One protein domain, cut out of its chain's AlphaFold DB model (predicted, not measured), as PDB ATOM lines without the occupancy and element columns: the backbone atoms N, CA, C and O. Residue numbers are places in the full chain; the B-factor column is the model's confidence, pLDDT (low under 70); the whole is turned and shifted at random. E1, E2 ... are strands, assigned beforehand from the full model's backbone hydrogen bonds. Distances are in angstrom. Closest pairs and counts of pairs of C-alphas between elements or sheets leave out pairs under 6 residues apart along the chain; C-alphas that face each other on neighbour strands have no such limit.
ATOM      1  N   ILE A   2     -34.073  94.505  10.697       87.38
ATOM      2  CA  ILE A   2     -34.421  93.107  10.406       87.38
ATOM      3  C   ILE A   2     -34.962  92.469  11.688       87.38
ATOM      4  O   ILE A   2     -34.365  92.630  12.748       87.38
ATOM      5  N   LEU A   3     -36.098  91.770  11.605       86.25
ATOM      6  CA  LEU A   3     -36.696  91.052  12.736       86.25
ATOM      7  C   LEU A   3     -36.581  89.545  12.516       86.25
ATOM      8  O   LEU A   3     -37.171  89.019  11.571       86.25
ATOM      9  N   ILE A   4     -35.909  88.849  13.432       84.25
ATOM     10  CA  ILE A   4     -35.843  87.385  13.441       84.25
ATOM     11  C   ILE A   4     -36.825  86.843  14.485       84.25
ATOM     12  O   ILE A   4     -36.734  87.147  15.678       84.25
ATOM     13  N   ARG A   5     -37.806  86.061  14.018       81.62
ATOM     14  CA  ARG A   5     -38.868  85.457  14.843       81.62
ATOM     15  C   ARG A   5     -38.391  84.158  15.492       81.62
ATOM     16  O   ARG A   5     -37.658  83.399  14.866       81.62
ATOM     17  N   ASN A   6     -38.886  83.873  16.696       77.19
ATOM     18  CA  ASN A   6     -38.583  82.687  17.520       77.19
ATOM     19  C   ASN A   6     -38.899  81.314  16.886       77.19
ATOM     20  O   ASN A   6     -38.690  80.286  17.520       77.19
ATOM     21  N   GLU A   7     -39.399  81.284  15.656       78.44
ATOM     22  CA  GLU A   7     -39.603  80.072  14.862       78.44
ATOM     23  C   GLU A   7     -38.264  79.500  14.345       78.44
ATOM     24  O   GLU A   7     -38.153  78.299  14.110       78.44
ATOM     25  N   ASN A   8     -37.223  80.339  14.230       75.50
ATOM     26  CA  ASN A   8     -35.898  79.969  13.717       75.50
ATOM     27  C   ASN A   8     -34.887  79.718  14.846       75.50
ATOM     28  O   ASN A   8     -33.946  80.495  15.041       75.50
ATOM     29  N   VAL A   9     -35.086  78.630  15.596       84.88
ATOM     30  CA  VAL A   9     -34.199  78.236  16.703       84.88
ATOM     31  C   VAL A   9     -33.328  77.024  16.368       84.88
ATOM     32  O   VAL A   9     -33.769  76.058  15.749       84.88
ATOM     33  N   ILE A  10     -32.082  77.068  16.830       86.75
ATOM     34  CA  ILE A  10     -31.114  75.973  16.843       86.75
ATOM     35  C   ILE A  10     -30.809  75.588  18.294       86.75
ATOM     36  O   ILE A  10     -30.896  76.409  19.204       86.75
ATOM     37  N   TYR A  11     -30.413  74.338  18.516       85.69
ATOM     38  CA  TYR A  11     -30.082  73.829  19.858       85.69
ATOM     39  C   TYR A  11     -28.605  73.465  20.008       85.69
ATOM     40  O   TYR A  11     -28.135  73.242  21.116       85.69
ATOM     41  N   ASN A  12     -27.866  73.448  18.896       86.56
ATOM     42  CA  ASN A  12     -26.428  73.228  18.849       86.56
ATOM     43  C   ASN A  12     -25.805  74.232  17.879       86.56
ATOM     44  O   ASN A  12     -26.324  74.433  16.780       86.56
ATOM     45  N   LEU A  13     -24.673  74.819  18.261       88.06
ATOM     46  CA  LEU A  13     -23.860  75.630  17.359       88.06
ATOM     47  C   LEU A  13     -23.079  74.699  16.423       88.06
ATOM     48  O   LEU A  13     -22.336  73.834  16.881       88.06
ATOM     49  N   SER A  14     -23.276  74.858  15.115       89.19
ATOM     50  CA  SER A  14     -22.671  74.031  14.071       89.19
ATOM     51  C   SER A  14     -22.400  74.868  12.824       89.19
ATOM     52  O   SER A  14     -23.188  75.758  12.500       89.19
ATOM     53  N   SER A  15     -21.323  74.548  12.098       89.62
ATOM     54  CA  SER A  15     -21.047  75.098  10.762       89.62
ATOM     55  C   SER A  15     -22.127  74.732   9.744       89.62
ATOM     56  O   SER A  15     -22.326  75.452   8.775       89.62
ATOM     57  N   GLU A  16     -22.845  73.635   9.988       91.00
ATOM     58  CA  GLU A  16     -23.887  73.118   9.098       91.00
ATOM     59  C   GLU A  16     -25.254  73.789   9.313       91.00
ATOM     60  O   GLU A  16     -26.209  73.512   8.583       91.00
ATOM     61  N   ASN A  17     -25.383  74.654  10.327       87.81
ATOM     62  CA  ASN A  17     -26.617  75.396  10.553       87.81
ATOM     63  C   ASN A  17     -26.838  76.379   9.403       87.81
ATOM     64  O   ASN A  17     -25.991  77.223   9.119       87.81
ATOM     65  N   LYS A  18     -28.002  76.284   8.759       89.00
ATOM     66  CA  LYS A  18     -28.378  77.218   7.697       89.00
ATOM     67  C   LYS A  18     -28.607  78.618   8.273       89.00
ATOM     68  O   LYS A  18     -29.205  78.702   9.349       89.00
ATOM     69  N   PRO A  19     -28.222  79.679   7.539       90.00
ATOM     70  CA  PRO A  19     -28.473  81.037   7.978       90.00
ATOM     71  C   PRO A  19     -29.964  81.325   8.195       90.00
ATOM     72  O   PRO A  19     -30.791  80.992   7.341       90.00
ATOM     73  N   ALA A  20     -30.310  81.958   9.310       87.38
ATOM     74  CA  ALA A  20     -31.652  82.417   9.639       87.38
ATOM     75  C   ALA A  20     -31.991  83.736   8.929       87.38
ATOM     76  O   ALA A  20     -33.160  83.990   8.628       87.38
ATOM     77  N   CYS A  21     -30.986  84.573   8.655       88.56
ATOM     78  CA  CYS A  21     -31.113  85.775   7.836       88.56
ATOM     79  C   CYS A  21     -29.748  86.227   7.292       88.56
ATOM     80  O   CYS A  21     -28.710  85.720   7.703       88.56
ATOM     81  N   PHE A  22     -29.766  87.219   6.406       90.69
ATOM     82  CA  PHE A  22     -28.585  87.969   5.988       90.69
ATOM     83  C   PHE A  22     -28.809  89.444   6.333       90.69
ATOM     84  O   PHE A  22     -29.943  89.923   6.242       90.69
ATOM     85  N   CYS A  23     -27.754  90.149   6.732       92.25
ATOM     86  CA  CYS A  23     -27.773  91.578   7.035       92.25
ATOM     87  C   CYS A  23     -26.518  92.255   6.485       92.25
ATOM     88  O   CYS A  23     -25.495  91.597   6.296       92.25
ATOM     89  N   GLU A  24     -26.597  93.564   6.272       96.00
ATOM     90  CA  GLU A  24     -25.462  94.374   5.836       96.00
ATOM     91  C   GLU A  24     -24.796  95.082   7.022       96.00
ATOM     92  O   GLU A  24     -25.364  95.197   8.114       96.00
ATOM     93  N   ASP A  25     -23.576  95.580   6.816       96.25
ATOM     94  CA  ASP A  25     -22.904  96.394   7.829       96.25
ATOM     95  C   ASP A  25     -23.723  97.658   8.145       96.25
ATOM     96  O   ASP A  25     -24.204  98.361   7.254       96.25
ATOM     97  N   GLY A  26     -23.903  97.932   9.436       95.81
ATOM     98  CA  GLY A  26     -24.740  99.029   9.927       95.81
ATOM     99  C   GLY A  26     -26.236  98.713  10.061       95.81
ATOM    100  O   GLY A  26     -26.978  99.557  10.575       95.81
ATOM    101  N   ASP A  27     -26.703  97.520   9.677       95.75
ATOM    102  CA  ASP A  27     -28.087  97.125   9.934       95.75
ATOM    103  C   ASP A  27     -28.375  96.938  11.429       95.75
ATOM    104  O   ASP A  27     -27.597  96.382  12.201       95.75
ATOM    105  N   THR A  28     -29.574  97.350  11.846       95.19
ATOM    106  CA  THR A  28     -30.123  96.977  13.157       95.19
ATOM    107  C   THR A  28     -30.917  95.681  13.039       95.19
ATOM    108  O   THR A  28     -31.908  95.627  12.299       95.19
ATOM    109  N   VAL A  29     -30.529  94.668  13.812       91.94
ATOM    110  CA  VAL A  29     -31.204  93.365  13.875       91.94
ATOM    111  C   VAL A  29     -31.847  93.176  15.250       91.94
ATOM    112  O   VAL A  29     -31.218  93.404  16.280       91.94
ATOM    113  N   VAL A  30     -33.115  92.766  15.263       93.00
ATOM    114  CA  VAL A  30     -33.894  92.481  16.473       93.00
ATOM    115  C   VAL A  30     -34.187  90.986  16.533       93.00
ATOM    116  O   VAL A  30     -34.787  90.424  15.616       93.00
ATOM    117  N   PHE A  31     -33.801  90.355  17.639       90.62
ATOM    118  CA  PHE A  31     -34.011  88.931  17.896       90.62
ATOM    119  C   PHE A  31     -35.105  88.747  18.947       90.62
ATOM    120  O   PHE A  31     -35.010  89.291  20.045       90.62
ATOM    121  N   ASN A  32     -36.140  87.970  18.630       89.81
ATOM    122  CA  ASN A  32     -37.224  87.669  19.566       89.81
ATOM    123  C   ASN A  32     -37.016  86.304  20.243       89.81
ATOM    124  O   ASN A  32     -37.388  85.286  19.676       89.81
ATOM    125  N   THR A  33     -36.390  86.240  21.415       89.62
ATOM    126  CA  THR A  33     -35.932  84.967  22.004       89.62
ATOM    127  C   THR A  33     -37.037  84.190  22.724       89.62
ATOM    128  O   THR A  33     -37.972  84.769  23.274       89.62
ATOM    129  N   LEU A  34     -36.894  82.862  22.774       89.94
ATOM    130  CA  LEU A  34     -37.554  82.036  23.790       89.94
ATOM    131  C   LEU A  34     -36.729  82.077  25.087       89.94
ATOM    132  O   LEU A  34     -35.549  82.432  25.059       89.94
ATOM    133  N   ASP A  35     -37.321  81.688  26.215       89.94
ATOM    134  CA  ASP A  35     -36.535  81.374  27.407       89.94
ATOM    135  C   ASP A  35     -35.675  80.109  27.198       89.94
ATOM    136  O   ASP A  35     -35.803  79.373  26.212       89.94
ATOM    137  N   CYS A  36     -34.788  79.825  28.153       88.19
ATOM    138  CA  CYS A  36     -33.895  78.668  28.090       88.19
ATOM    139  C   CYS A  36     -34.610  77.305  28.196       88.19
ATOM    140  O   CYS A  36     -33.969  76.265  28.064       88.19
ATOM    141  N   PHE A  37     -35.928  77.281  28.379       88.06
ATOM    142  CA  PHE A  37     -36.767  76.086  28.352       88.06
ATOM    143  C   PHE A  37     -37.704  76.069  27.141       88.06
ATOM    144  O   PHE A  37     -38.657  75.294  27.119       88.06
ATOM    145  N   SER A  38     -37.443  76.884  26.114       88.38
ATOM    146  CA  SER A  38     -38.315  77.015  24.939       88.38
ATOM    147  C   SER A  38     -39.740  77.459  25.294       88.38
ATOM    148  O   SER A  38     -40.706  77.041  24.656       88.38
ATOM    149  N   ASN A  39     -39.874  78.294  26.326       89.62
ATOM    150  CA  ASN A  39     -41.124  78.732  26.950       89.62
ATOM    151  C   ASN A  39     -41.984  77.581  27.504       89.62
ATOM    152  O   ASN A  39     -43.181  77.754  27.754       89.62
ATOM    153  N   ILE A  40     -41.400  76.395  27.700       88.19
ATOM    154  CA  ILE A  40     -42.081  75.265  28.329       88.19
ATOM    155  C   ILE A  40     -42.138  75.529  29.833       88.19
ATOM    156  O   ILE A  40     -41.114  75.609  30.510       88.19
ATOM    157  N   LEU A  41     -43.354  75.612  30.372       86.94
ATOM    158  CA  LEU A  41     -43.558  75.710  31.812       86.94
ATOM    159  C   LEU A  41     -43.207  74.379  32.478       86.94
ATOM    160  O   LEU A  41     -43.852  73.355  32.243       86.94
ATOM    161  N   LEU A  42     -42.191  74.409  33.333       85.12
ATOM    162  CA  LEU A  42     -41.757  73.244  34.088       85.12
ATOM    163  C   LEU A  42     -42.495  73.164  35.434       85.12
ATOM    164  O   LEU A  42     -42.692  74.192  36.093       85.12
ATOM    165  N   PRO A  43     -42.910  71.962  35.872       88.50
ATOM    166  CA  PRO A  43     -43.501  71.776  37.188       88.50
ATOM    167  C   PRO A  43     -42.587  72.258  38.319       88.50
ATOM    168  O   PRO A  43     -41.359  72.187  38.263       88.50
ATOM    169  N   LYS A  44     -43.192  72.699  39.422       88.38
ATOM    170  CA  LYS A  44     -42.432  73.029  40.632       88.38
ATOM    171  C   LYS A  44     -41.683  71.784  41.125       88.38
ATOM    172  O   LYS A  44     -42.306  70.764  41.401       88.38
ATOM    173  N   GLY A  45     -40.365  71.898  41.289       87.94
ATOM    174  CA  GLY A  45     -39.499  70.807  41.757       87.94
ATOM    175  C   GLY A  45     -38.688  70.108  40.662       87.94
ATOM    176  O   GLY A  45     -37.888  69.235  40.994       87.94
ATOM    177  N   THR A  46     -38.846  70.504  39.394       86.00
ATOM    178  CA  THR A  46     -37.985  70.057  38.290       86.00
ATOM    179  C   THR A  46     -36.512  70.342  38.591       86.00
ATOM    180  O   THR A  46     -36.148  71.457  38.975       86.00
ATOM    181  N   LYS A  47     -35.655  69.330  38.420       85.31
ATOM    182  CA  LYS A  47     -34.215  69.439  38.658       85.31
ATOM    183  C   LYS A  47     -33.479  69.794  37.374       85.31
ATOM    184  O   LYS A  47     -33.519  69.049  36.392       85.31
ATOM    185  N   LEU A  48     -32.738  70.899  37.425       79.06
ATOM    186  CA  LEU A  48     -31.880  71.324  36.323       79.06
ATOM    187  C   LEU A  48     -30.815  70.262  36.011       79.06
ATOM    188  O   LEU A  48     -30.176  69.726  36.914       79.06
ATOM    189  N   GLY A  49     -30.637  69.958  34.729       73.75
ATOM    190  CA  GLY A  49     -29.678  68.979  34.212       73.75
ATOM    191  C   GLY A  49     -30.116  67.514  34.316       73.75
ATOM    192  O   GLY A  49     -29.448  66.659  33.742       73.75
ATOM    193  N   VAL A  50     -31.225  67.215  35.001       80.31
ATOM    194  CA  VAL A  50     -31.765  65.848  35.140       80.31
ATOM    195  C   VAL A  50     -33.076  65.715  34.379       80.31
ATOM    196  O   VAL A  50     -33.227  64.831  33.543       80.31
ATOM    197  N   ASP A  51     -33.994  66.643  34.633       78.75
ATOM    198  CA  ASP A  51     -35.350  66.624  34.086       78.75
ATOM    199  C   ASP A  51     -35.495  67.572  32.879       78.75
ATOM    200  O   ASP A  51     -36.597  67.826  32.392       78.75
ATOM    201  N   ASN A  52     -34.379  68.142  32.410       76.88
ATOM    202  CA  ASN A  52     -34.376  69.117  31.328       76.88
ATOM    203  C   ASN A  52     -34.837  68.488  30.008       76.88
ATOM    204  O   ASN A  52     -34.313  67.445  29.603       76.88
ATOM    205  N   PRO A  53     -35.738  69.152  29.263       74.81
ATOM    206  CA  PRO A  53     -36.060  68.715  27.917       74.81
ATOM    207  C   PRO A  53     -34.827  68.836  27.011       74.81
ATOM    208  O   PRO A  53     -34.017  69.753  27.162       74.81
ATOM    209  N   LYS A  54     -34.706  67.953  26.010       75.50
ATOM    210  CA  LYS A  54     -33.651  68.036  24.972       75.50
ATOM    211  C   LYS A  54     -33.712  69.327  24.146       75.50
ATOM    212  O   LYS A  54     -32.754  69.659  23.466       75.50
ATOM    213  N   THR A  55     -34.831  70.039  24.224       73.81
ATOM    214  CA  THR A  55     -35.076  71.362  23.642       73.81
ATOM    215  C   THR A  55     -34.770  72.494  24.632       73.81
ATOM    216  O   THR A  55     -35.324  73.587  24.525       73.81
ATOM    217  N   SER A  56     -33.943  72.241  25.648       78.50
ATOM    218  CA  SER A  56     -33.413  73.306  26.503       78.50
ATOM    219  C   SER A  56     -32.378  74.125  25.732       78.50
ATOM    220  O   SER A  56     -31.679  73.600  24.870       78.50
ATOM    221  N   ASN A  57     -32.255  75.397  26.093       82.50
ATOM    222  CA  ASN A  57     -31.373  76.391  25.493       82.50
ATOM    223  C   ASN A  57     -31.576  76.546  23.973       82.50
ATOM    224  O   ASN A  57     -30.650  76.289  23.197       82.50
ATOM    225  N   PRO A  58     -32.773  76.961  23.522       84.12
ATOM    226  CA  PRO A  58     -32.938  77.422  22.153       84.12
ATOM    227  C   PRO A  58     -32.079  78.673  21.932       84.12
ATOM    228  O   PRO A  58     -32.155  79.644  22.683       84.12
ATOM    229  N   HIS A  59     -31.276  78.652  20.879       79.25
ATOM    230  CA  HIS A  59     -30.536  79.808  20.389       79.25
ATOM    231  C   HIS A  59     -31.073  80.186  19.015       79.25
ATOM    232  O   HIS A  59     -31.648  79.354  18.318       79.25
ATOM    233  N   PHE A  60     -30.881  81.430  18.599       68.69
ATOM    234  CA  PHE A  60     -31.173  81.808  17.222       68.69
ATOM    235  C   PHE A  60     -30.143  81.218  16.258       68.69
ATOM    236  O   PHE A  60     -28.965  81.122  16.602       68.69
ATOM    237  N   GLY A  61     -30.612  80.785  15.083       63.78
ATOM    238  CA  GLY A  61     -29.753  80.282  14.008       63.78
ATOM    239  C   GLY A  61     -28.690  81.297  13.573       63.78
ATOM    240  O   GLY A  61     -28.893  82.499  13.748       63.78
ATOM    241  N   ASN A  62     -27.574  80.782  13.035       58.81
ATOM    242  CA  ASN A  62     -26.488  81.583  12.444       58.81
ATOM    243  C   ASN A  62     -26.964  82.440  11.271       58.81
ATOM    244  O   ASN A  62     -28.089  82.194  10.795       58.81
TER     245      ASN A  62
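This is residues 2 to 62 of the 62 residues of an uncharacterized protein of Anaerolineaceae bacterium (UniProt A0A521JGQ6). The model has little regular structure: it is a loose, elongated run of loops with a tiny two-stranded sheet, E1 beside E2, near one end, while residues 43 to 50 stick out at the other. The last stretch folds back from there, and residues 59 to 60 pair antiparallel with residues 9 to 10. The printed part has 61 residues, with no named helix and two parallel strands, E1 then E2; the class is all strand, but the named elements hold only 6 residues. The radius of gyration of the C-alphas is 14.2 A, and the spans are 45 by 22 by 16 A, only just a rod.

E1, residues 2 to 4, and E2, residues 29 to 31, are parallel neighbours at 19 degrees. C-alphas 2 and 29 face each other at 4.7 A. N 30 and O 2 are within hydrogen-bond range at 2.8 A.

E1 begins at C-alpha 2 (-34.421, 93.107, 10.406) and E2 ends at C-alpha 31 (-34.011, 88.931, 17.896). Each measures 6.6 A.

The farthest C-alphas, of Asp 25 and Gly 45, are 45.6 A apart. The link E1 to E2 is long, 24 residues. The printed part has no cut. Residues 60 to 62 have pLDDT under 70.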